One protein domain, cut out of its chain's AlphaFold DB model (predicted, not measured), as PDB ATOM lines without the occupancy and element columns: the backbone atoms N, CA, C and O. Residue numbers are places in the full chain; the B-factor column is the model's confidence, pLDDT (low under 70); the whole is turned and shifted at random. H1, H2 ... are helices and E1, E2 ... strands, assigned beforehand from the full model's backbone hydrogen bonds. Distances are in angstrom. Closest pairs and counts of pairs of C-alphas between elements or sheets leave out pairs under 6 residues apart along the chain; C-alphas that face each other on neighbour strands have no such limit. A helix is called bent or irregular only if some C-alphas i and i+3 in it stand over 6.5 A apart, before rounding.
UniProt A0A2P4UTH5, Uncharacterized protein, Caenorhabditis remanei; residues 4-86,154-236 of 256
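AT A GLANCE: This is residues 4 to 86 and 154 to 236 of the 256 residues of an uncharacterized protein of Caenorhabditis remanei (UniProt A0A2P4UTH5). Long helices lie lengthwise in an elongated body, with the strand hairpin E1 and E2 at one end and H6 at the other, where residues 228 to 236 stick out. H1, H2 and H4 form an up-and-down bundle, each running against the one before, and bent H3 runs along H4 and H5. The printed part has 166 residues with six named helices and two antiparallel strands, in the order H1 H2 E1 E2 H3 H4 H5 H6, mostly helix. It is only just loose, close to compact, with a radius of gyration of the C-alphas of 18.9 A and spans of 57 by 35 by 32 A.

HOW THE PARTS SIT: In the hairpin of E1, residues 66 to 71, and E2, residues 74 to 79, N 67 and O 78 are within hydrogen-bond range at 2.8 A. The closest C-alphas of E1 and H4, residues 195 to 211, are those of Thr 70 and Lys 195, 5.6 A apart. H4 is irregular, with C-alphas 206 and 209 7.2 A apart. H3, residues 154 to 190, assigned as one helix by its hydrogen bonds, is bent, with C-alphas 176 and 179 6.7 A apart; its arms are H3a, 154 to 176, and H3b, 179 to 190. H3b and H4 form a helical hairpin, closest at the C-alphas of Leu 184 and Ala 198, 7.0 A. H4 touches H1, residues 4 to 34, with residues 203 to 210 alone, closest at the C-alphas of Ser 21 and Val 210, 4.4 A. H1 and H2, residues 43 to 64, form a helical hairpin at a shallow tilt of 19 degrees, closest at the C-alphas of Asn 25 and Cys 51, 5.2 A. H2 touches H4, closest at the C-alphas of Ser 54 and Pro 209, 5.8 A. H3a touches H5, residues 214 to 219, closest at the C-alphas of Ala 165 and Ile 216, 5.2 A. H6, residues 221 to 236, and H5 touch only at the corner, about perpendicular at 73 degrees, closest at the C-alphas of Phe 217 and Tyr 223, 5.7 A. Every O i to N i+4 pair is within hydrogen-bond range in H1, H5 and H6, against 17 of 18 in H2, 17 of 19 in H3a, 5 of 8 in H3b and 10 of 13 in H4.

IN THESE COORDINATES: H1 begins at C-alpha 4 (-25.715, 45.217, -4.721) and is 44.9 A long; H2 is 31.0 A, H3a 33.4 A, H3b 17.0 A, H4 23.8 A and H6 22.1 A. E1 and E2 are each 16.0 A long, and H5 is 8.7 A. H6 ends at C-alpha 236 (10.161, 42.418, 21.063).

THE WHOLE: The two C-alphas farthest apart, of Glu 191 and Cys 236, are 58.5 A apart. Residues 87 to 153 are not printed, and C-alphas 86 and 154 across this cut are 52.5 A apart. Of the links printed whole, H1 to H2 is short and the others are tight. The pLDDT is under 70 in residues 36 to 41, 73 to 74, 80 to 86, 154 to 159 and 233 to 236.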
ATOM      1  N   GLU A   4     -26.191  44.229  -5.701       81.06
ATOM      2  CA  GLU A   4     -25.715  45.217  -4.721       81.06
ATOM      3  C   GLU A   4     -24.537  44.702  -3.881       81.06
ATOM      4  O   GLU A   4     -23.533  45.388  -3.710       81.06
ATOM      5  N   THR A   5     -24.617  43.461  -3.390       85.56
ATOM      6  CA  THR A   5     -23.533  42.845  -2.608       85.56
ATOM      7  C   THR A   5     -22.273  42.656  -3.453       85.56
ATOM      8  O   THR A   5     -21.164  42.791  -2.940       85.56
ATOM      9  N   PHE A   6     -22.434  42.359  -4.744       84.81
ATOM     10  CA  PHE A   6     -21.321  42.214  -5.676       84.81
ATOM     11  C   PHE A   6     -20.596  43.547  -5.915       84.81
ATOM     12  O   PHE A   6     -19.373  43.598  -5.798       84.81
ATOM     13  N   GLU A   7     -21.334  44.632  -6.165       83.44
ATOM     14  CA  GLU A   7     -20.752  45.965  -6.378       83.44
ATOM     15  C   GLU A   7     -20.053  46.515  -5.126       83.44
ATOM     16  O   GLU A   7     -18.975  47.114  -5.220       83.44
ATOM     17  N   LEU A   8     -20.621  46.264  -3.940       86.19
ATOM     18  CA  LEU A   8     -19.987  46.606  -2.665       86.19
ATOM     19  C   LEU A   8     -18.690  45.822  -2.455       86.19
ATOM     20  O   LEU A   8     -17.662  46.418  -2.131       86.19
ATOM     21  N   LEU A   9     -18.712  44.505  -2.683       89.38
ATOM     22  CA  LEU A   9     -17.525  43.661  -2.542       89.38
ATOM     23  C   LEU A   9     -16.431  44.069  -3.532       89.38
ATOM     24  O   LEU A   9     -15.265  44.177  -3.154       89.38
ATOM     25  N   LYS A  10     -16.802  44.332  -4.788       86.88
ATOM     26  CA  LYS A  10     -15.885  44.810  -5.826       86.88
ATOM     27  C   LYS A  10     -15.247  46.134  -5.427       86.88
ATOM     28  O   LYS A  10     -14.025  46.233  -5.397       86.88
ATOM     29  N   THR A  11     -16.058  47.124  -5.059       86.25
ATOM     30  CA  THR A  11     -15.565  48.446  -4.652       86.25
ATOM     31  C   THR A  11     -14.660  48.347  -3.425       86.25
ATOM     32  O   THR A  11     -13.583  48.940  -3.409       86.25
ATOM     33  N   SER A  12     -15.057  47.561  -2.421       89.62
ATOM     34  CA  SER A  12     -14.251  47.317  -1.223       89.62
ATOM     35  C   SER A  12     -12.904  46.676  -1.568       89.62
ATOM     36  O   SER A  12     -11.866  47.158  -1.117       89.62
ATOM     37  N   THR A  13     -12.903  45.661  -2.439       91.06
ATOM     38  CA  THR A  13     -11.678  44.984  -2.892       91.06
ATOM     39  C   THR A  13     -10.753  45.935  -3.647       91.06
ATOM     40  O   THR A  13      -9.552  45.939  -3.394       91.06
ATOM     41  N   GLN A  14     -11.290  46.775  -4.536       89.44
ATOM     42  CA  GLN A  14     -10.493  47.745  -5.292       89.44
ATOM     43  C   GLN A  14      -9.865  48.804  -4.382       89.44
ATOM     44  O   GLN A  14      -8.670  49.066  -4.480       89.44
ATOM     45  N   ILE A  15     -10.638  49.374  -3.451       89.88
ATOM     46  CA  ILE A  15     -10.122  50.363  -2.493       89.88
ATOM     47  C   ILE A  15      -9.030  49.738  -1.620       89.88
ATOM     48  O   ILE A  15      -7.948  50.311  -1.486       89.88
ATOM     49  N   ALA A  16      -9.285  48.549  -1.064       93.19
ATOM     50  CA  ALA A  16      -8.307  47.834  -0.251       93.19
ATOM     51  C   ALA A  16      -7.033  47.522  -1.048       93.19
ATOM     52  O   ALA A  16      -5.930  47.715  -0.539       93.19
ATOM     53  N   SER A  17      -7.177  47.099  -2.307       93.06
ATOM     54  CA  SER A  17      -6.050  46.797  -3.185       93.06
ATOM     55  C   SER A  17      -5.191  48.023  -3.480       93.06
ATOM     56  O   SER A  17      -3.972  47.942  -3.379       93.06
ATOM     57  N   VAL A  18      -5.787  49.183  -3.774       91.38
ATOM     58  CA  VAL A  18      -5.003  50.404  -4.017       91.38
ATOM     59  C   VAL A  18      -4.253  50.839  -2.769       91.38
ATOM     60  O   VAL A  18      -3.059  51.120  -2.852       91.38
ATOM     61  N   ILE A  19      -4.914  50.843  -1.608       93.62
ATOM     62  CA  ILE A  19      -4.257  51.180  -0.341       93.62
ATOM     63  C   ILE A  19      -3.070  50.240  -0.114       93.62
ATOM     64  O   ILE A  19      -1.951  50.693   0.121       93.62
ATOM     65  N   LEU A  20      -3.286  48.931  -0.241       93.94
ATOM     66  CA  LEU A  20      -2.253  47.934   0.012       93.94
ATOM     67  C   LEU A  20      -1.126  47.969  -1.035       93.94
ATOM     68  O   LEU A  20       0.040  47.834  -0.674       93.94
ATOM     69  N   SER A  21      -1.452  48.218  -2.305       94.19
ATOM     70  CA  SER A  21      -0.484  48.364  -3.396       94.19
ATOM     71  C   SER A  21       0.406  49.580  -3.176       94.19
ATOM     72  O   SER A  21       1.630  49.455  -3.229       94.19
ATOM     73  N   VAL A  22      -0.177  50.739  -2.852       93.44
ATOM     74  CA  VAL A  22       0.585  51.949  -2.523       93.44
ATOM     75  C   VAL A  22       1.489  51.692  -1.321       93.44
ATOM     76  O   VAL A  22       2.665  52.050  -1.370       93.44
ATOM     77  N   LEU A  23       0.992  51.027  -0.274       93.81
ATOM     78  CA  LEU A  23       1.785  50.703   0.913       93.81
ATOM     79  C   LEU A  23       2.963  49.767   0.594       93.81
ATOM     80  O   LEU A  23       4.100  50.092   0.933       93.81
ATOM     81  N   PHE A  24       2.723  48.632  -0.069       92.38
ATOM     82  CA  PHE A  24       3.765  47.646  -0.380       92.38
ATOM     83  C   PHE A  24       4.789  48.177  -1.378       92.38
ATOM     84  O   PHE A  24       5.989  48.021  -1.148       92.38
ATOM     85  N   ASN A  25       4.349  48.853  -2.441       92.50
ATOM     86  CA  ASN A  25       5.259  49.441  -3.418       92.50
ATOM     87  C   ASN A  25       6.070  50.598  -2.812       92.50
ATOM     88  O   ASN A  25       7.278  50.669  -3.035       92.50
ATOM     89  N   SER A  26       5.467  51.457  -1.979       92.25
ATOM     90  CA  SER A  26       6.200  52.542  -1.298       92.25
ATOM     91  C   SER A  26       7.214  52.003  -0.289       92.25
ATOM     92  O   SER A  26       8.359  52.456  -0.250       92.25
ATOM     93  N   PHE A  27       6.829  50.996   0.499       90.62
ATOM     94  CA  PHE A  27       7.738  50.330   1.427       90.62
ATOM     95  C   PHE A  27       8.900  49.657   0.687       90.62
ATOM     96  O   PHE A  27      10.058  49.787   1.093       90.62
ATOM     97  N   LEU A  28       8.618  49.008  -0.447       89.00
ATOM     98  CA  LEU A  28       9.644  48.407  -1.286       89.00
ATOM     99  C   LEU A  28      10.613  49.464  -1.834       89.00
ATOM    100  O   LEU A  28      11.822  49.261  -1.760       89.00
ATOM    101  N   ILE A  29      10.120  50.617  -2.300       90.00
ATOM    102  CA  ILE A  29      10.966  51.742  -2.739       90.00
ATOM    103  C   ILE A  29      11.896  52.199  -1.606       90.00
ATOM    104  O   ILE A  29      13.095  52.371  -1.832       90.00
ATOM    105  N   ILE A  30      11.387  52.335  -0.377       89.00
ATOM    106  CA  ILE A  30      12.204  52.714   0.785       89.00
ATOM    107  C   ILE A  30      13.302  51.674   1.042       89.00
ATOM    108  O   ILE A  30      14.465  52.048   1.221       89.00
ATOM    109  N   LEU A  31      12.986  50.374   1.008       84.75
ATOM    110  CA  LEU A  31      13.986  49.308   1.165       84.75
ATOM    111  C   LEU A  31      15.012  49.298   0.027       84.75
ATOM    112  O   LEU A  31      16.209  49.109   0.268       84.75
ATOM    113  N   ILE A  32      14.570  49.537  -1.208       84.88
ATOM    114  CA  ILE A  32      15.450  49.660  -2.369       84.88
ATOM    115  C   ILE A  32      16.389  50.858  -2.195       84.88
ATOM    116  O   ILE A  32      17.564  50.766  -2.542       84.88
ATOM    117  N   ILE A  33      15.928  51.972  -1.627       83.00
ATOM    118  CA  ILE A  33      16.776  53.151  -1.457       83.00
ATOM    119  C   ILE A  33      17.782  52.979  -0.312       83.00
ATOM    120  O   ILE A  33      18.953  53.332  -0.476       83.00
ATOM    121  N   THR A  34      17.331  52.422   0.813       80.06
ATOM    122  CA  THR A  34      18.069  52.389   2.089       80.06
ATOM    123  C   THR A  34      18.946  51.151   2.277       80.06
ATOM    124  O   THR A  34      20.056  51.266   2.791       80.06
ATOM    125  N   LYS A  35      18.484  49.963   1.864       74.62
ATOM    126  CA  LYS A  35      19.164  48.675   2.114       74.62
ATOM    127  C   LYS A  35      19.803  48.071   0.856       74.62
ATOM    128  O   LYS A  35      20.532  47.085   0.958       74.62
ATOM    129  N   SER A  36      19.557  48.629  -0.334       68.75
ATOM    130  CA  SER A  36      20.185  48.141  -1.570       68.75
ATOM    131  C   SER A  36      21.673  48.489  -1.619       68.75
ATOM    132  O   SER A  36      22.062  49.660  -1.576       68.75
ATOM    133  N   ALA A  37      22.516  47.464  -1.761       59.12
ATOM    134  CA  ALA A  37      23.947  47.640  -1.947       59.12
ATOM    135  C   ALA A  37      24.230  48.463  -3.216       59.12
ATOM    136  O   ALA A  37      23.749  48.134  -4.300       59.12
ATOM    137  N   LYS A  38      25.103  49.476  -3.112       57.50
ATOM    138  CA  LYS A  38      25.528  50.352  -4.229       57.50
ATOM    139  C   LYS A  38      26.062  49.571  -5.451       57.50
ATOM    140  O   LYS A  38      26.047  50.078  -6.566       57.50
ATOM    141  N   LYS A  39      26.463  48.308  -5.249       56.34
ATOM    142  CA  LYS A  39      26.897  47.349  -6.282       56.34
ATOM    143  C   LYS A  39      25.763  46.806  -7.180       56.34
ATOM    144  O   LYS A  39      26.074  46.132  -8.155       56.34
ATOM    145  N   MET A  40      24.482  47.080  -6.892       60.81
ATOM    146  CA  MET A  40      23.353  46.699  -7.766       60.81
ATOM    147  C   MET A  40      23.325  47.461  -9.104       60.81
ATOM    148  O   MET A  40      22.715  46.979 -10.054       60.81
ATOM    149  N   GLY A  41      23.970  48.630  -9.207       66.19
ATOM    150  CA  GLY A  41      24.003  49.412 -10.451       66.19
ATOM    151  C   GLY A  41      22.605  49.788 -10.972       66.19
ATOM    152  O   GLY A  41      21.718  50.147 -10.193       66.19
ATOM    153  N   ASN A  42      22.394  49.690 -12.290       70.50
ATOM    154  CA  ASN A  42      21.150  50.098 -12.966       70.50
ATOM    155  C   ASN A  42      19.897  49.321 -12.526       70.50
ATOM    156  O   ASN A  42      18.800  49.872 -12.579       70.50
ATOM    157  N   TYR A  43      20.045  48.095 -12.011       72.12
ATOM    158  CA  TYR A  43      18.923  47.253 -11.570       72.12
ATOM    159  C   TYR A  43      18.075  47.930 -10.484       72.12
ATOM    160  O   TYR A  43      16.856  47.782 -10.456       72.12
ATOM    161  N   ARG A  44      18.713  48.722  -9.613       74.81
ATOM    162  CA  ARG A  44      18.027  49.481  -8.563       74.81
ATOM    163  C   ARG A  44      17.010  50.468  -9.145       74.81
ATOM    164  O   ARG A  44      15.906  50.573  -8.623       74.81
ATOM    165  N   HIS A  45      17.378  51.172 -10.215       79.62
ATOM    166  CA  HIS A  45      16.510  52.162 -10.858       79.62
ATOM    167  C   HIS A  45      15.319  51.496 -11.541       79.62
ATOM    168  O   HIS A  45      14.206  52.002 -11.463       79.62
ATOM    169  N   LEU A  46      15.535  50.325 -12.136       77.38
ATOM    170  CA  LEU A  46      14.468  49.548 -12.746       77.38
ATOM    171  C   LEU A  46      13.449  49.039 -11.718       77.38
ATOM    172  O   LEU A  46      12.251  49.133 -11.956       77.38
ATOM    173  N   MET A  47      13.895  48.514 -10.574       80.19
ATOM    174  CA  MET A  47      12.952  48.080  -9.534       80.19
ATOM    175  C   MET A  47      12.114  49.249  -9.013       80.19
ATOM    176  O   MET A  47      10.910  49.098  -8.838       80.19
ATOM    177  N   VAL A  48      12.719  50.430  -8.833       84.50
ATOM    178  CA  VAL A  48      11.962  51.646  -8.492       84.50
ATOM    179  C   VAL A  48      10.979  52.008  -9.606       84.50
ATOM    180  O   VAL A  48       9.830  52.319  -9.312       84.50
ATOM    181  N   PHE A  49      11.391  51.920 -10.874       84.56
ATOM    182  CA  PHE A  49      10.509  52.150 -12.017       84.56
ATOM    183  C   PHE A  49       9.296  51.208 -12.006       84.56
ATOM    184  O   PHE A  49       8.175  51.689 -12.152       84.56
ATOM    185  N   PHE A  50       9.481  49.908 -11.745       84.00
ATOM    186  CA  PHE A  50       8.360  48.971 -11.632       84.00
ATOM    187  C   PHE A  50       7.417  49.321 -10.491       84.00
ATOM    188  O   PHE A  50       6.212  49.371 -10.719       84.00
ATOM    189  N   CYS A  51       7.937  49.663  -9.312       88.62
ATOM    190  CA  CYS A  51       7.091  50.113  -8.210       88.62
ATOM    191  C   CYS A  51       6.284  51.369  -8.586       88.62
ATOM    192  O   CYS A  51       5.094  51.451  -8.288       88.62
ATOM    193  N   CYS A  52       6.900  52.338  -9.273       88.56
ATOM    194  CA  CYS A  52       6.213  53.542  -9.743       88.56
ATOM    195  C   CYS A  52       5.114  53.216 -10.767       88.56
ATOM    196  O   CYS A  52       3.995  53.716 -10.647       88.56
ATOM    197  N   CYS A  53       5.403  52.355 -11.746       85.44
ATOM    198  CA  CYS A  53       4.411  51.881 -12.710       85.44
ATOM    199  C   CYS A  53       3.269  51.116 -12.029       85.44
ATOM    200  O   CYS A  53       2.115  51.314 -12.396       85.44
ATOM    201  N   SER A  54       3.570  50.297 -11.018       87.94
ATOM    202  CA  SER A  54       2.593  49.526 -10.239       87.94
ATOM    203  C   SER A  54       1.640  50.443  -9.461       87.94
ATOM    204  O   SER A  54       0.418  50.283  -9.520       87.94
ATOM    205  N   ILE A  55       2.178  51.493  -8.824       89.88
ATOM    206  CA  ILE A  55       1.383  52.534  -8.152       89.88
ATOM    207  C   ILE A  55       0.485  53.261  -9.161       89.88
ATOM    208  O   ILE A  55      -0.716  53.401  -8.923       89.88
ATOM    209  N   MET A  56       1.034  53.675 -10.305       87.69
ATOM    210  CA  MET A  56       0.268  54.332 -11.369       87.69
ATOM    211  C   MET A  56      -0.832  53.423 -11.941       87.69
ATOM    212  O   MET A  56      -1.936  53.879 -12.216       87.69
ATOM    213  N   PHE A  57      -0.572  52.126 -12.098       85.06
ATOM    214  CA  PHE A  57      -1.576  51.175 -12.568       85.06
ATOM    215  C   PHE A  57      -2.699  50.982 -11.537       85.06
ATOM    216  O   PHE A  57      -3.873  50.947 -11.899       85.06
ATOM    217  N   SER A  58      -2.362  50.940 -10.245       87.25
ATOM    218  CA  SER A  58      -3.359  50.853  -9.173       87.25
ATOM    219  C   SER A  58      -4.269  52.090  -9.107       87.25
ATOM    220  O   SER A  58      -5.473  51.958  -8.899       87.25
ATOM    221  N   SER A  59      -3.740  53.294  -9.364       83.56
ATOM    222  CA  SER A  59      -4.567  54.508  -9.414       83.56
ATOM    223  C   SER A  59      -5.496  54.518 -10.631       83.56
ATOM    224  O   SER A  59      -6.661  54.911 -10.517       83.56
ATOM    225  N   MET A  60      -5.023  54.009 -11.773       80.69
ATOM    226  CA  MET A  60      -5.850  53.810 -12.964       80.69
ATOM    227  C   MET A  60      -6.988  52.805 -12.728       80.69
ATOM    228  O   MET A  60      -8.071  53.004 -13.272       80.69
ATOM    229  N   ASP A  61      -6.819  51.782 -11.881       81.69
ATOM    230  CA  ASP A  61      -7.898  50.824 -11.576       81.69
ATOM    231  C   ASP A  61      -9.123  51.492 -10.915       81.69
ATOM    232  O   ASP A  61     -10.268  51.237 -11.306       81.69
ATOM    233  N   ILE A  62      -8.906  52.435  -9.984       78.06
ATOM    234  CA  ILE A  62      -9.996  53.226  -9.373       78.06
ATOM    235  C   ILE A  62     -10.699  54.102 -10.407       78.06
ATOM    236  O   ILE A  62     -11.910  54.330 -10.292       78.06
ATOM    237  N   PHE A  63      -9.963  54.619 -11.389       74.75
ATOM    238  CA  PHE A  63     -10.528  55.446 -12.446       74.75
ATOM    239  C   PHE A  63     -11.381  54.602 -13.400       74.75
ATOM    240  O   PHE A  63     -12.555  54.907 -13.612       74.75
ATOM    241  N   VAL A  64     -10.819  53.496 -13.893       73.94
ATOM    242  CA  VAL A  64     -11.413  52.666 -14.946       73.94
ATOM    243  C   VAL A  64     -12.533  51.757 -14.429       73.94
ATOM    244  O   VAL A  64     -13.451  51.461 -15.183       73.94
ATOM    245  N   ARG A  65     -12.501  51.307 -13.163       75.12
ATOM    246  CA  ARG A  65     -13.474  50.346 -12.585       75.12
ATOM    247  C   ARG A  65     -13.957  49.283 -13.590       75.12
ATOM    248  O   ARG A  65     -15.164  49.158 -13.824       75.12
ATOM    249  N   PRO A  66     -13.045  48.496 -14.181       78.19
ATOM    250  CA  PRO A  66     -13.414  47.561 -15.234       78.19
ATOM    251  C   PRO A  66     -14.366  46.495 -14.683       78.19
ATOM    252  O   PRO A  66     -14.124  45.910 -13.627       78.19
ATOM    253  N   VAL A  67     -15.494  46.267 -15.351       76.25
ATOM    254  CA  VAL A  67     -16.403  45.145 -15.094       76.25
ATOM    255  C   VAL A  67     -16.294  44.186 -16.269       76.25
ATOM    256  O   VAL A  67     -16.487  44.588 -17.415       76.25
ATOM    257  N   ILE A  68     -15.985  42.923 -15.993       81.56
ATOM    258  CA  ILE A  68     -15.913  41.895 -17.027       81.56
ATOM    259  C   ILE A  68     -17.252  41.165 -17.071       81.56
ATOM    260  O   ILE A  68     -17.645  40.502 -16.111       81.56
ATOM    261  N   HIS A  69     -17.942  41.267 -18.200       77.44
ATOM    262  CA  HIS A  69     -19.186  40.563 -18.465       77.44
ATOM    263  C   HIS A  69     -19.026  39.623 -19.657       77.44
ATOM    264  O   HIS A  69     -18.528  40.003 -20.714       77.44
ATOM    265  N   THR A  70     -19.490  38.390 -19.490       76.69
ATOM    266  CA  THR A  70     -19.581  37.390 -20.560       76.69
ATOM    267  C   THR A  70     -21.050  37.066 -20.794       76.69
ATOM    268  O   THR A  70     -21.795  36.821 -19.836       76.69
ATOM    269  N   HIS A  71     -21.479  37.117 -22.053       74.12
ATOM    270  CA  HIS A  71     -22.841  36.798 -22.459       74.12
ATOM    271  C   HIS A  71     -22.844  36.043 -23.794       74.12
ATOM    272  O   HIS A  71     -22.606  36.637 -24.849       74.12
ATOM    273  N   LYS A  72     -23.175  34.749 -23.748       74.88
ATOM    274  CA  LYS A  72     -23.108  33.803 -24.867       74.88
ATOM    275  C   LYS A  72     -21.726  33.850 -25.529       74.88
ATOM    276  O   LYS A  72     -20.706  33.659 -24.874       74.88
ATOM    277  N   SER A  73     -21.678  34.191 -26.812       67.81
ATOM    278  CA  SER A  73     -20.455  34.294 -27.613       67.81
ATOM    279  C   SER A  73     -19.729  35.638 -27.479       67.81
ATOM    280  O   SER A  73     -18.836  35.926 -28.274       67.81
ATOM    281  N   ALA A  74     -20.100  36.490 -26.516       68.44
ATOM    282  CA  ALA A  74     -19.527  37.824 -26.378       68.44
ATOM    283  C   ALA A  74     -18.863  38.057 -25.013       68.44
ATOM    284  O   ALA A  74     -19.440  37.806 -23.953       68.44
ATOM    285  N   PHE A  75     -17.645  38.594 -25.064       73.56
ATOM    286  CA  PHE A  75     -16.862  39.058 -23.925       73.56
ATOM    287  C   PHE A  75     -16.783  40.587 -23.965       73.56
ATOM    288  O   PHE A  75     -16.355  41.161 -24.967       73.56
ATOM    289  N   PHE A  76     -17.177  41.247 -22.876       74.81
ATOM    290  CA  PHE A  76     -17.139  42.699 -22.749       74.81
ATOM    291  C   PHE A  76     -16.435  43.107 -21.459       74.81
ATOM    292  O   PHE A  76     -16.801  42.668 -20.370       74.81
ATOM    293  N   MET A  77     -15.460  44.004 -21.579       73.81
ATOM    294  CA  MET A  77     -14.957  44.776 -20.450       73.81
ATOM    295  C   MET A  77     -15.601  46.157 -20.516       73.81
ATOM    296  O   MET A  77     -15.395  46.898 -21.475       73.81
ATOM    297  N   ILE A  78     -16.427  46.473 -19.525       71.81
ATOM    298  CA  ILE A  78     -17.247  47.682 -19.490       71.81
ATOM    299  C   ILE A  78     -16.828  48.511 -18.282       71.81
ATOM    300  O   ILE A  78     -16.685  47.991 -17.179       71.81
ATOM    301  N   MET A  79     -16.644  49.808 -18.489       72.31
ATOM    302  CA  MET A  79     -16.494  50.788 -17.419       72.31
ATOM    303  C   MET A  79     -17.869  51.390 -17.119       72.31
ATOM    304  O   MET A  79     -18.567  51.792 -18.051       72.31
ATOM    305  N   ASP A  80     -18.271  51.462 -15.848       66.50
ATOM    306  CA  ASP A  80     -19.516  52.145 -15.465       66.50
ATOM    307  C   ASP A  80     -19.257  53.645 -15.234       66.50
ATOM    308  O   ASP A  80     -18.480  54.032 -14.354       66.50
ATOM    309  N   LEU A  81     -19.897  54.493 -16.046       64.25
ATOM    310  CA  LEU A  81     -19.782  55.957 -15.995       64.25
ATOM    311  C   LEU A  81     -20.933  56.626 -15.223       64.25
ATOM    312  O   LEU A  81     -20.884  57.834 -15.013       64.25
ATOM    313  N   ARG A  82     -21.971  55.884 -14.805       57.91
ATOM    314  CA  ARG A  82     -23.270  56.465 -14.401       57.91
ATOM    315  C   ARG A  82     -23.262  57.346 -13.145       57.91
ATOM    316  O   ARG A  82     -24.211  58.091 -12.966       57.91
ATOM    317  N   ASN A  83     -22.214  57.306 -12.319       53.09
ATOM    318  CA  ASN A  83     -22.101  58.075 -11.065       53.09
ATOM    319  C   ASN A  83     -20.716  58.731 -10.891       53.09
ATOM    320  O   ASN A  83     -20.139  58.719  -9.803       53.09
ATOM    321  N   ARG A  84     -20.118  59.246 -11.969       59.12
ATOM    322  CA  ARG A  84     -18.802  59.902 -11.910       59.12
ATOM    323  C   ARG A  84     -18.930  61.384 -12.247       59.12
ATOM    324  O   ARG A  84     -19.518  61.711 -13.271       59.12
ATOM    325  N   GLU A  85     -18.262  62.253 -11.486       55.91
ATOM    326  CA  GLU A  85     -17.973  63.647 -11.882       55.91
ATOM    327  C   GLU A  85     -16.925  63.724 -13.010       55.91
ATOM    328  O   GLU A  85     -16.039  64.574 -13.044       55.91
ATOM    329  N   LEU A  86     -16.971  62.772 -13.938       60.47
ATOM    330  CA  LEU A  86     -16.160  62.809 -15.135       60.47
ATOM    331  C   LEU A  86     -16.873  63.729 -16.119       60.47
ATOM    332  O   LEU A  86     -17.965  63.407 -16.586       60.47
ATOM    333  N   TYR A 154      30.217  38.255  -3.836       52.47
ATOM    334  CA  TYR A 154      29.012  38.822  -3.214       52.47
ATOM    335  C   TYR A 154      28.069  39.531  -4.205       52.47
ATOM    336  O   TYR A 154      26.849  39.469  -4.069       52.47
ATOM    337  N   GLY A 155      28.614  40.192  -5.237       57.38
ATOM    338  CA  GLY A 155      27.812  40.959  -6.207       57.38
ATOM    339  C   GLY A 155      26.984  40.078  -7.147       57.38
ATOM    340  O   GLY A 155      25.848  40.419  -7.470       57.38
ATOM    341  N   LYS A 156      27.522  38.908  -7.524       61.19
ATOM    342  CA  LYS A 156      26.841  37.942  -8.400       61.19
ATOM    343  C   LYS A 156      25.614  37.328  -7.725       61.19
ATOM    344  O   LYS A 156      24.556  37.270  -8.338       61.19
ATOM    345  N   GLY A 157      25.721  36.936  -6.453       66.88
ATOM    346  CA  GLY A 157      24.595  36.360  -5.708       66.88
ATOM    347  C   GLY A 157      23.397  37.308  -5.634       66.88
ATOM    348  O   GLY A 157      22.261  36.884  -5.834       66.88
ATOM    349  N   LEU A 158      23.660  38.604  -5.438       68.75
ATOM    350  CA  LEU A 158      22.619  39.626  -5.421       68.75
ATOM    351  C   LEU A 158      21.979  39.811  -6.802       68.75
ATOM    352  O   LEU A 158      20.763  39.735  -6.911       68.75
ATOM    353  N   GLN A 159      22.775  39.974  -7.866       68.75
ATOM    354  CA  GLN A 159      22.256  40.108  -9.237       68.75
ATOM    355  C   GLN A 159      21.368  38.925  -9.649       68.75
ATOM    356  O   GLN A 159      20.335  39.114 -10.283       68.75
ATOM    357  N   VAL A 160      21.723  37.711  -9.229       72.25
ATOM    358  CA  VAL A 160      20.960  36.490  -9.517       72.25
ATOM    359  C   VAL A 160      19.649  36.439  -8.746       72.25
ATOM    360  O   VAL A 160      18.638  36.011  -9.292       72.25
ATOM    361  N   GLN A 161      19.642  36.881  -7.489       74.69
ATOM    362  CA  GLN A 161      18.408  36.989  -6.709       74.69
ATOM    363  C   GLN A 161      17.433  37.984  -7.345       74.69
ATOM    364  O   GLN A 161      16.247  37.690  -7.448       74.69
ATOM    365  N   LEU A 162      17.939  39.121  -7.828       74.25
ATOM    366  CA  LEU A 162      17.137  40.133  -8.519       74.25
ATOM    367  C   LEU A 162      16.616  39.625  -9.865       74.25
ATOM    368  O   LEU A 162      15.452  39.834 -10.184       74.25
ATOM    369  N   LEU A 163      17.452  38.920 -10.633       75.00
ATOM    370  CA  LEU A 163      17.036  38.294 -11.886       75.00
ATOM    371  C   LEU A 163      15.946  37.241 -11.644       75.00
ATOM    372  O   LEU A 163      14.953  37.214 -12.361       75.00
ATOM    373  N   LYS A 164      16.090  36.410 -10.605       77.38
ATOM    374  CA  LYS A 164      15.052  35.453 -10.192       77.38
ATOM    375  C   LYS A 164      13.759  36.153  -9.778       77.38
ATOM    376  O   LYS A 164      12.692  35.694 -10.170       77.38
ATOM    377  N   ALA A 165      13.853  37.252  -9.026       81.06
ATOM    378  CA  ALA A 165      12.695  38.058  -8.652       81.06
ATOM    379  C   ALA A 165      11.981  38.599  -9.895       81.06
ATOM    380  O   ALA A 165      10.775  38.436 -10.010       81.06
ATOM    381  N   LEU A 166      12.729  39.149 -10.854       78.38
ATOM    382  CA  LEU A 166      12.183  39.672 -12.103       78.38
ATOM    383  C   LEU A 166      11.515  38.581 -12.952       78.38
ATOM    384  O   LEU A 166      10.426  38.789 -13.471       78.38
ATOM    385  N   ILE A 167      12.134  37.402 -13.067       80.12
ATOM    386  CA  ILE A 167      11.526  36.254 -13.757       80.12
ATOM    387  C   ILE A 167      10.230  35.837 -13.051       80.12
ATOM    388  O   ILE A 167       9.224  35.579 -13.702       80.12
ATOM    389  N   ALA A 168      10.215  35.798 -11.720       84.06
ATOM    390  CA  ALA A 168       8.994  35.499 -10.978       84.06
ATOM    391  C   ALA A 168       7.914  36.575 -11.202       84.06
ATOM    392  O   ALA A 168       6.753  36.231 -11.408       84.06
ATOM    393  N   GLN A 169       8.293  37.856 -11.235       81.12
ATOM    394  CA  GLN A 169       7.394  38.976 -11.530       81.12
ATOM    395  C   GLN A 169       6.812  38.942 -12.939       81.12
ATOM    396  O   GLN A 169       5.726  39.466 -13.128       81.12
ATOM    397  N   THR A 170       7.482  38.345 -13.928       81.12
ATOM    398  CA  THR A 170       6.905  38.185 -15.272       81.12
ATOM    399  C   THR A 170       6.031  36.938 -15.367       81.12
ATOM    400  O   THR A 170       4.973  36.972 -15.989       81.12
ATOM    401  N   VAL A 171       6.420  35.844 -14.712       85.19
ATOM    402  CA  VAL A 171       5.659  34.586 -14.717       85.19
ATOM    403  C   VAL A 171       4.323  34.719 -13.978       85.19
ATOM    404  O   VAL A 171       3.313  34.199 -14.446       85.19
ATOM    405  N   ILE A 172       4.285  35.430 -12.849       88.62
ATOM    406  CA  ILE A 172       3.069  35.590 -12.033       88.62
ATOM    407  C   ILE A 172       1.900  36.226 -12.806       88.62
ATOM    408  O   ILE A 172       0.854  35.584 -12.883       88.62
ATOM    409  N   PRO A 173       2.019  37.422 -13.413       84.62
ATOM    410  CA  PRO A 173       0.966  37.997 -14.245       84.62
ATOM    411  C   PRO A 173       0.610  37.108 -15.431       84.62
ATOM    412  O   PRO A 173      -0.565  37.022 -15.780       84.62
ATOM    413  N   VAL A 174       1.582  36.422 -16.046       85.75
ATOM    414  CA  VAL A 174       1.298  35.489 -17.149       85.75
ATOM    415  C   VAL A 174       0.327  34.401 -16.697       85.75
ATOM    416  O   VAL A 174      -0.690  34.178 -17.351       85.75
ATOM    417  N   LEU A 175       0.589  33.783 -15.548       87.19
ATOM    418  CA  LEU A 175      -0.255  32.718 -15.012       87.19
ATOM    419  C   LEU A 175      -1.576  33.236 -14.423       87.19
ATOM    420  O   LEU A 175      -2.616  32.623 -14.647       87.19
ATOM    421  N   LEU A 176      -1.553  34.349 -13.682       86.88
ATOM    422  CA  LEU A 176      -2.720  34.863 -12.955       86.88
ATOM    423  C   LEU A 176      -3.659  35.722 -13.804       86.88
ATOM    424  O   LEU A 176      -4.846  35.787 -13.497       86.88
ATOM    425  N   LEU A 177      -3.149  36.397 -14.835       86.75
ATOM    426  CA  LEU A 177      -3.931  37.303 -15.675       86.75
ATOM    427  C   LEU A 177      -3.962  36.827 -17.125       86.75
ATOM    428  O   LEU A 177      -5.044  36.563 -17.637       86.75
ATOM    429  N   PHE A 178      -2.816  36.671 -17.794       85.81
ATOM    430  CA  PHE A 178      -2.816  36.427 -19.244       85.81
ATOM    431  C   PHE A 178      -3.453  35.090 -19.633       85.81
ATOM    432  O   PHE A 178      -4.259  35.061 -20.559       85.81
ATOM    433  N   VAL A 179      -3.144  33.998 -18.925       86.38
ATOM    434  CA  VAL A 179      -3.763  32.684 -19.176       86.38
ATOM    435  C   VAL A 179      -5.287  32.728 -18.974       86.38
ATOM    436  O   VAL A 179      -6.001  32.411 -19.926       86.38
ATOM    437  N   PRO A 180      -5.837  33.148 -17.817       87.56
ATOM    438  CA  PRO A 180      -7.289  33.186 -17.626       87.56
ATOM    439  C   PRO A 180      -8.004  34.219 -18.512       87.56
ATOM    440  O   PRO A 180      -9.114  33.937 -18.964       87.56
ATOM    441  N   PHE A 181      -7.387  35.366 -18.835       84.94
ATOM    442  CA  PHE A 181      -7.924  36.284 -19.853       84.94
ATOM    443  C   PHE A 181      -7.938  35.639 -21.241       84.94
ATOM    444  O   PHE A 181      -8.922  35.781 -21.962       84.94
ATOM    445  N   GLY A 182      -6.884  34.908 -21.612       83.81
ATOM    446  CA  GLY A 182      -6.817  34.166 -22.869       83.81
ATOM    447  C   GLY A 182      -7.916  33.111 -22.967       83.81
ATOM    448  O   GLY A 182      -8.596  33.026 -23.986       83.81
ATOM    449  N   VAL A 183      -8.166  32.372 -21.882       84.62
ATOM    450  CA  VAL A 183      -9.291  31.430 -21.791       84.62
ATOM    451  C   VAL A 183     -10.627  32.163 -21.956       84.62
ATOM    452  O   VAL A 183     -11.428  31.757 -22.791       84.62
ATOM    453  N   LEU A 184     -10.855  33.283 -21.259       82.88
ATOM    454  CA  LEU A 184     -12.075  34.088 -21.434       82.88
ATOM    455  C   LEU A 184     -12.238  34.686 -22.833       82.88
ATOM    456  O   LEU A 184     -13.366  34.962 -23.233       82.88
ATOM    457  N   PHE A 185     -11.147  34.900 -23.561       80.81
ATOM    458  CA  PHE A 185     -11.184  35.388 -24.935       80.81
ATOM    459  C   PHE A 185     -11.493  34.266 -25.939       80.81
ATOM    460  O   PHE A 185     -12.167  34.503 -26.938       80.81
ATOM    461  N   LEU A 186     -11.042  33.035 -25.665       81.25
ATOM    462  CA  LEU A 186     -11.237  31.866 -26.533       81.25
ATOM    463  C   LEU A 186     -12.565  31.133 -26.280       81.25
ATOM    464  O   LEU A 186     -13.203  30.688 -27.229       81.25
ATOM    465  N   CYS A 187     -13.015  31.015 -25.028       81.50
ATOM    466  CA  CYS A 187     -14.255  30.316 -24.660       81.50
ATOM    467  C   CYS A 187     -15.526  30.813 -25.383       81.50
ATOM    468  O   CYS A 187     -16.329  29.963 -25.776       81.50
ATOM    469  N   PRO A 188     -15.713  32.125 -25.644       77.31
ATOM    470  CA  PRO A 188     -16.859  32.620 -26.403       77.31
ATOM    471  C   PRO A 188     -16.932  32.100 -27.849       77.31
ATOM    472  O   PRO A 188     -18.029  32.011 -28.397       77.31
ATOM    473  N   ILE A 189     -15.802  31.708 -28.461       78.50
ATOM    474  CA  ILE A 189     -15.759  31.111 -29.814       78.50
ATOM    475  C   ILE A 189     -16.456  29.745 -29.831       78.50
ATOM    476  O   ILE A 189     -17.094  29.383 -30.814       78.50
ATOM    477  N   PHE A 190     -16.365  29.009 -28.724       82.06
ATOM    478  CA  PHE A 190     -17.026  27.720 -28.530       82.06
ATOM    479  C   PHE A 190     -18.419  27.861 -27.900       82.06
ATOM    480  O   PHE A 190     -18.994  26.866 -27.470       82.06
ATOM    481  N   GLU A 191     -18.944  29.092 -27.810       81.38
ATOM    482  CA  GLU A 191     -20.239  29.406 -27.194       81.38
ATOM    483  C   GLU A 191     -20.323  29.010 -25.700       81.38
ATOM    484  O   GLU A 191     -21.400  28.783 -25.151       81.38
ATOM    485  N   ILE A 192     -19.172  28.961 -25.010       81.00
ATOM    486  CA  ILE A 192     -19.088  28.614 -23.585       81.00
ATOM    487  C   ILE A 192     -19.187  29.882 -22.724       81.00
ATOM    488  O   ILE A 192     -18.285  30.724 -22.702       81.00
ATOM    489  N   ASP A 193     -20.263  29.978 -21.942       80.25
ATOM    490  CA  ASP A 193     -20.517  31.074 -21.002       80.25
ATOM    491  C   ASP A 193     -19.676  30.958 -19.712       80.25
ATOM    492  O   ASP A 193     -20.088  30.387 -18.700       80.25
ATOM    493  N   CYS A 194     -18.488  31.564 -19.699       82.12
ATOM    494  CA  CYS A 194     -17.567  31.545 -18.553       82.12
ATOM    495  C   CYS A 194     -17.792  32.680 -17.524       82.12
ATOM    496  O   CYS A 194     -16.839  33.288 -17.028       82.12
ATOM    497  N   LYS A 195     -19.048  32.940 -17.134       84.00
ATOM    498  CA  LYS A 195     -19.408  33.950 -16.108       84.00
ATOM    499  C   LYS A 195     -18.651  33.833 -14.766       84.00
ATOM    500  O   LYS A 195     -18.207  34.869 -14.261       84.00
ATOM    501  N   PRO A 196     -18.475  32.640 -14.154       85.38
ATOM    502  CA  PRO A 196     -17.738  32.535 -12.891       85.38
ATOM    503  C   PRO A 196     -16.257  32.900 -13.048       85.38
ATOM    504  O   PRO A 196     -15.708  33.586 -12.189       85.38
ATOM    505  N   LEU A 197     -15.630  32.527 -14.168       87.00
ATOM    506  CA  LEU A 197     -14.238  32.874 -14.457       87.00
ATOM    507  C   LEU A 197     -14.068  34.391 -14.646       87.00
ATOM    508  O   LEU A 197     -13.151  34.966 -14.070       87.00
ATOM    509  N   ALA A 198     -14.984  35.055 -15.360       87.19
ATOM    510  CA  ALA A 198     -14.987  36.518 -15.505       87.19
ATOM    511  C   ALA A 198     -15.147  37.252 -14.166       87.19
ATOM    512  O   ALA A 198     -14.512  38.282 -13.920       87.19
ATOM    513  N   THR A 199     -15.958  36.683 -13.273       87.44
ATOM    514  CA  THR A 199     -16.176  37.212 -11.925       87.44
ATOM    515  C   THR A 199     -14.901  37.106 -11.091       87.44
ATOM    516  O   THR A 199     -14.450  38.110 -10.544       87.44
ATOM    517  N   VAL A 200     -14.274  35.924 -11.041       89.06
ATOM    518  CA  VAL A 200     -12.995  35.727 -10.334       89.06
ATOM    519  C   VAL A 200     -11.920  36.648 -10.909       89.06
ATOM    520  O   VAL A 200     -11.227  37.327 -10.154       89.06
ATOM    521  N   LEU A 201     -11.823  36.740 -12.235       89.50
ATOM    522  CA  LEU A 201     -10.803  37.541 -12.904       89.50
ATOM    523  C   LEU A 201     -10.931  39.039 -12.616       89.50
ATOM    524  O   LEU A 201      -9.916  39.717 -12.509       89.50
ATOM    525  N   THR A 202     -12.152  39.545 -12.415       88.56
ATOM    526  CA  THR A 202     -12.382  40.937 -11.992       88.56
ATOM    527  C   THR A 202     -11.703  41.230 -10.648       88.56
ATOM    528  O   THR A 202     -11.062  42.268 -10.491       88.56
ATOM    529  N   PHE A 203     -11.780  40.306  -9.686       89.31
ATOM    530  CA  PHE A 203     -11.114  40.458  -8.387       89.31
ATOM    531  C   PHE A 203      -9.605  40.205  -8.468       89.31
ATOM    532  O   PHE A 203      -8.832  40.931  -7.847       89.31
ATOM    533  N   VAL A 204      -9.170  39.211  -9.249       90.94
ATOM    534  CA  VAL A 204      -7.739  38.918  -9.451       90.94
ATOM    535  C   VAL A 204      -7.030  40.104 -10.108       90.94
ATOM    536  O   VAL A 204      -5.954  40.491  -9.660       90.94
ATOM    537  N   TYR A 205      -7.654  40.728 -11.110       89.25
ATOM    538  CA  TYR A 205      -7.159  41.950 -11.742       89.25
ATOM    539  C   TYR A 205      -7.031  43.097 -10.736       89.25
ATOM    540  O   TYR A 205      -5.988  43.746 -10.686       89.25
ATOM    541  N   ALA A 206      -8.047  43.298  -9.888       89.69
ATOM    542  CA  ALA A 206      -8.010  44.328  -8.856       89.69
ATOM    543  C   ALA A 206      -6.867  44.100  -7.856       89.69
ATOM    544  O   ALA A 206      -6.205  45.057  -7.482       89.69
ATOM    545  N   ILE A 207      -6.610  42.857  -7.431       90.56
ATOM    546  CA  ILE A 207      -5.594  42.509  -6.416       90.56
ATOM    547  C   ILE A 207      -4.170  42.447  -6.997       90.56
ATOM    548  O   ILE A 207      -3.197  42.608  -6.261       90.56
ATOM    549  N   TYR A 208      -4.012  42.249  -8.306       89.69
ATOM    550  CA  TYR A 208      -2.710  42.063  -8.955       89.69
ATOM    551  C   TYR A 208      -1.624  43.099  -8.583       89.69
ATOM    552  O   TYR A 208      -0.507  42.672  -8.281       89.69
ATOM    553  N   PRO A 209      -1.900  44.419  -8.509       89.38
ATOM    554  CA  PRO A 209      -0.886  45.414  -8.143       89.38
ATOM    555  C   PRO A 209      -0.284  45.208  -6.743       89.38
ATOM    556  O   PRO A 209       0.839  45.628  -6.479       89.38
ATOM    557  N   VAL A 210      -1.011  44.536  -5.842       91.25
ATOM    558  CA  VAL A 210      -0.514  44.127  -4.517       91.25
ATOM    559  C   VAL A 210       0.439  42.937  -4.621       91.25
ATOM    560  O   VAL A 210       1.398  42.840  -3.858       91.25
ATOM    561  N   VAL A 211       0.163  42.013  -5.544       90.62
ATOM    562  CA  VAL A 211       0.942  40.783  -5.743       90.62
ATOM    563  C   VAL A 211       2.270  41.081  -6.441       90.62
ATOM    564  O   VAL A 211       3.278  40.452  -6.128       90.62
ATOM    565  N   ASP A 212       2.284  42.060  -7.341       86.69
ATOM    566  CA  ASP A 212       3.435  42.466  -8.154       86.69
ATOM    567  C   ASP A 212       4.755  42.713  -7.375       86.69
ATOM    568  O   ASP A 212       5.790  42.166  -7.773       86.69
ATOM    569  N   PRO A 213       4.786  43.439  -6.236       89.06
ATOM    570  CA  PRO A 213       6.018  43.626  -5.460       89.06
ATOM    571  C   PRO A 213       6.422  42.414  -4.594       89.06
ATOM    572  O   PRO A 213       7.563  42.356  -4.118       89.06
ATOM    573  N   LEU A 214       5.540  41.426  -4.371       89.56
ATOM    574  CA  LEU A 214       5.804  40.295  -3.463       89.56
ATOM    575  C   LEU A 214       7.027  39.446  -3.846       89.56
ATOM    576  O   LEU A 214       7.813  39.118  -2.953       89.56
ATOM    577  N   PRO A 215       7.270  39.096  -5.123       87.38
ATOM    578  CA  PRO A 215       8.447  38.319  -5.495       87.38
ATOM    579  C   PRO A 215       9.746  39.032  -5.134       87.38
ATOM    580  O   PRO A 215      10.697  38.382  -4.706       87.38
ATOM    581  N   ILE A 216       9.795  40.363  -5.232       85.69
ATOM    582  CA  ILE A 216      10.981  41.126  -4.836       85.69
ATOM    583  C   ILE A 216      11.211  40.989  -3.325       85.69
ATOM    584  O   ILE A 216      12.343  40.746  -2.902       85.69
ATOM    585  N   PHE A 217      10.153  41.053  -2.509       85.88
ATOM    586  CA  PHE A 217      10.266  40.803  -1.069       85.88
ATOM    587  C   PHE A 217      10.759  39.385  -0.753       85.88
ATOM    588  O   PHE A 217      11.602  39.227   0.127       85.88
ATOM    589  N   PHE A 218      10.278  38.360  -1.466       83.75
ATOM    590  CA  PHE A 218      10.602  36.959  -1.171       83.75
ATOM    591  C   PHE A 218      11.926  36.461  -1.762       83.75
ATOM    592  O   PHE A 218      12.567  35.606  -1.149       83.75
ATOM    593  N   PHE A 219      12.362  36.938  -2.928       81.38
ATOM    594  CA  PHE A 219      13.574  36.432  -3.589       81.38
ATOM    595  C   PHE A 219      14.848  37.184  -3.191       81.38
ATOM    596  O   PHE A 219      15.935  36.604  -3.248       81.38
ATOM    597  N   VAL A 220      14.741  38.442  -2.758       79.69
ATOM    598  CA  VAL A 220      15.905  39.269  -2.421       79.69
ATOM    599  C   VAL A 220      16.229  39.147  -0.935       79.69
ATOM    600  O   VAL A 220      15.531  39.685  -0.075       79.69
ATOM    601  N   GLN A 221      17.335  38.467  -0.613       75.06
ATOM    602  CA  GLN A 221      17.729  38.184   0.772       75.06
ATOM    603  C   GLN A 221      17.865  39.455   1.619       75.06
ATOM    604  O   GLN A 221      17.446  39.474   2.774       75.06
ATOM    605  N   SER A 222      18.423  40.529   1.050       74.69
ATOM    606  CA  SER A 222      18.595  41.809   1.744       74.69
ATOM    607  C   SER A 222      17.266  42.419   2.196       74.69
ATOM    608  O   SER A 222      17.215  43.038   3.255       74.69
ATOM    609  N   TYR A 223      16.193  42.217   1.428       81.56
ATOM    610  CA  TYR A 223      14.861  42.707   1.780       81.56
ATOM    611  C   TYR A 223      14.169  41.767   2.762       81.56
ATOM    612  O   TYR A 223      13.636  42.247   3.758       81.56
ATOM    613  N   ARG A 224      14.282  40.442   2.580       83.44
ATOM    614  CA  ARG A 224      13.803  39.457   3.566       83.44
ATOM    615  C   ARG A 224      14.363  39.705   4.962       83.44
ATOM    616  O   ARG A 224      13.615  39.706   5.933       83.44
ATOM    617  N   ASN A 225      15.669  39.946   5.055       80.38
ATOM    618  CA  ASN A 225      16.332  40.199   6.331       80.38
ATOM    619  C   ASN A 225      15.841  41.505   6.966       80.38
ATOM    620  O   ASN A 225      15.566  41.518   8.159       80.38
ATOM    621  N   ALA A 226      15.675  42.574   6.180       79.25
ATOM    622  CA  ALA A 226      15.144  43.844   6.677       79.25
ATOM    623  C   ALA A 226      13.692  43.713   7.170       79.25
ATOM    624  O   ALA A 226      13.344  44.254   8.216       79.25
ATOM    625  N   VAL A 227      12.852  42.957   6.457       82.00
ATOM    626  CA  VAL A 227      11.477  42.661   6.887       82.00
ATOM    627  C   VAL A 227      11.482  41.842   8.176       82.00
ATOM    628  O   VAL A 227      10.771  42.185   9.117       82.00
ATOM    629  N   SER A 228      12.316  40.803   8.259       80.81
ATOM    630  CA  SER A 228      12.447  39.982   9.467       80.81
ATOM    631  C   SER A 228      12.942  40.793  10.668       80.81
ATOM    632  O   SER A 228      12.442  40.599  11.770       80.81
ATOM    633  N   GLU A 229      13.891  41.713  10.472       82.50
ATOM    634  CA  GLU A 229      14.398  42.619  11.513       82.50
ATOM    635  C   GLU A 229      13.278  43.526  12.052       82.50
ATOM    636  O   GLU A 229      13.104  43.651  13.265       82.50
ATOM    637  N   ILE A 230      12.456  44.088  11.160       79.62
ATOM    638  CA  ILE A 230      11.286  44.896  11.528       79.62
ATOM    639  C   ILE A 230      10.272  44.050  12.312       79.62
ATOM    640  O   ILE A 230       9.828  44.472  13.379       79.62
ATOM    641  N   PHE A 231       9.943  42.845  11.838       78.88
ATOM    642  CA  PHE A 231       9.005  41.943  12.518       78.88
ATOM    643  C   PHE A 231       9.491  41.527  13.913       78.88
ATOM    644  O   PHE A 231       8.707  41.551  14.861       78.88
ATOM    645  N   VAL A 232      10.779  41.203  14.066       77.56
ATOM    646  CA  VAL A 232      11.380  40.886  15.373       77.56
ATOM    647  C   VAL A 232      11.336  42.102  16.296       77.56
ATOM    648  O   VAL A 232      10.949  41.966  17.452       77.56
ATOM    649  N   CYS A 233      11.645  43.302  15.800       66.06
ATOM    650  CA  CYS A 233      11.581  44.525  16.599       66.06
ATOM    651  C   CYS A 233      10.148  44.820  17.084       66.06
ATOM    652  O   CYS A 233       9.946  45.122  18.260       66.06
ATOM    653  N   PHE A 234       9.135  44.640  16.229       68.62
ATOM    654  CA  PHE A 234       7.724  44.742  16.626       68.62
ATOM    655  C   PHE A 234       7.332  43.692  17.673       68.62
ATOM    656  O   PHE A 234       6.652  44.023  18.646       68.62
ATOM    657  N   HIS A 235       7.791  42.448  17.518       64.50
ATOM    658  CA  HIS A 235       7.493  41.370  18.460       64.50
ATOM    659  C   HIS A 235       8.197  41.565  19.820       64.50
ATOM    660  O   HIS A 235       7.591  41.346  20.869       64.50
ATOM    661  N   CYS A 236       9.436  42.069  19.837       58.06
ATOM    662  CA  CYS A 236      10.161  42.418  21.063       58.06
ATOM    663  C   CYS A 236       9.542  43.629  21.781       58.06
ATOM    664  O   CYS A 236       9.421  43.628  23.006       58.06
TER     665      CYS A 236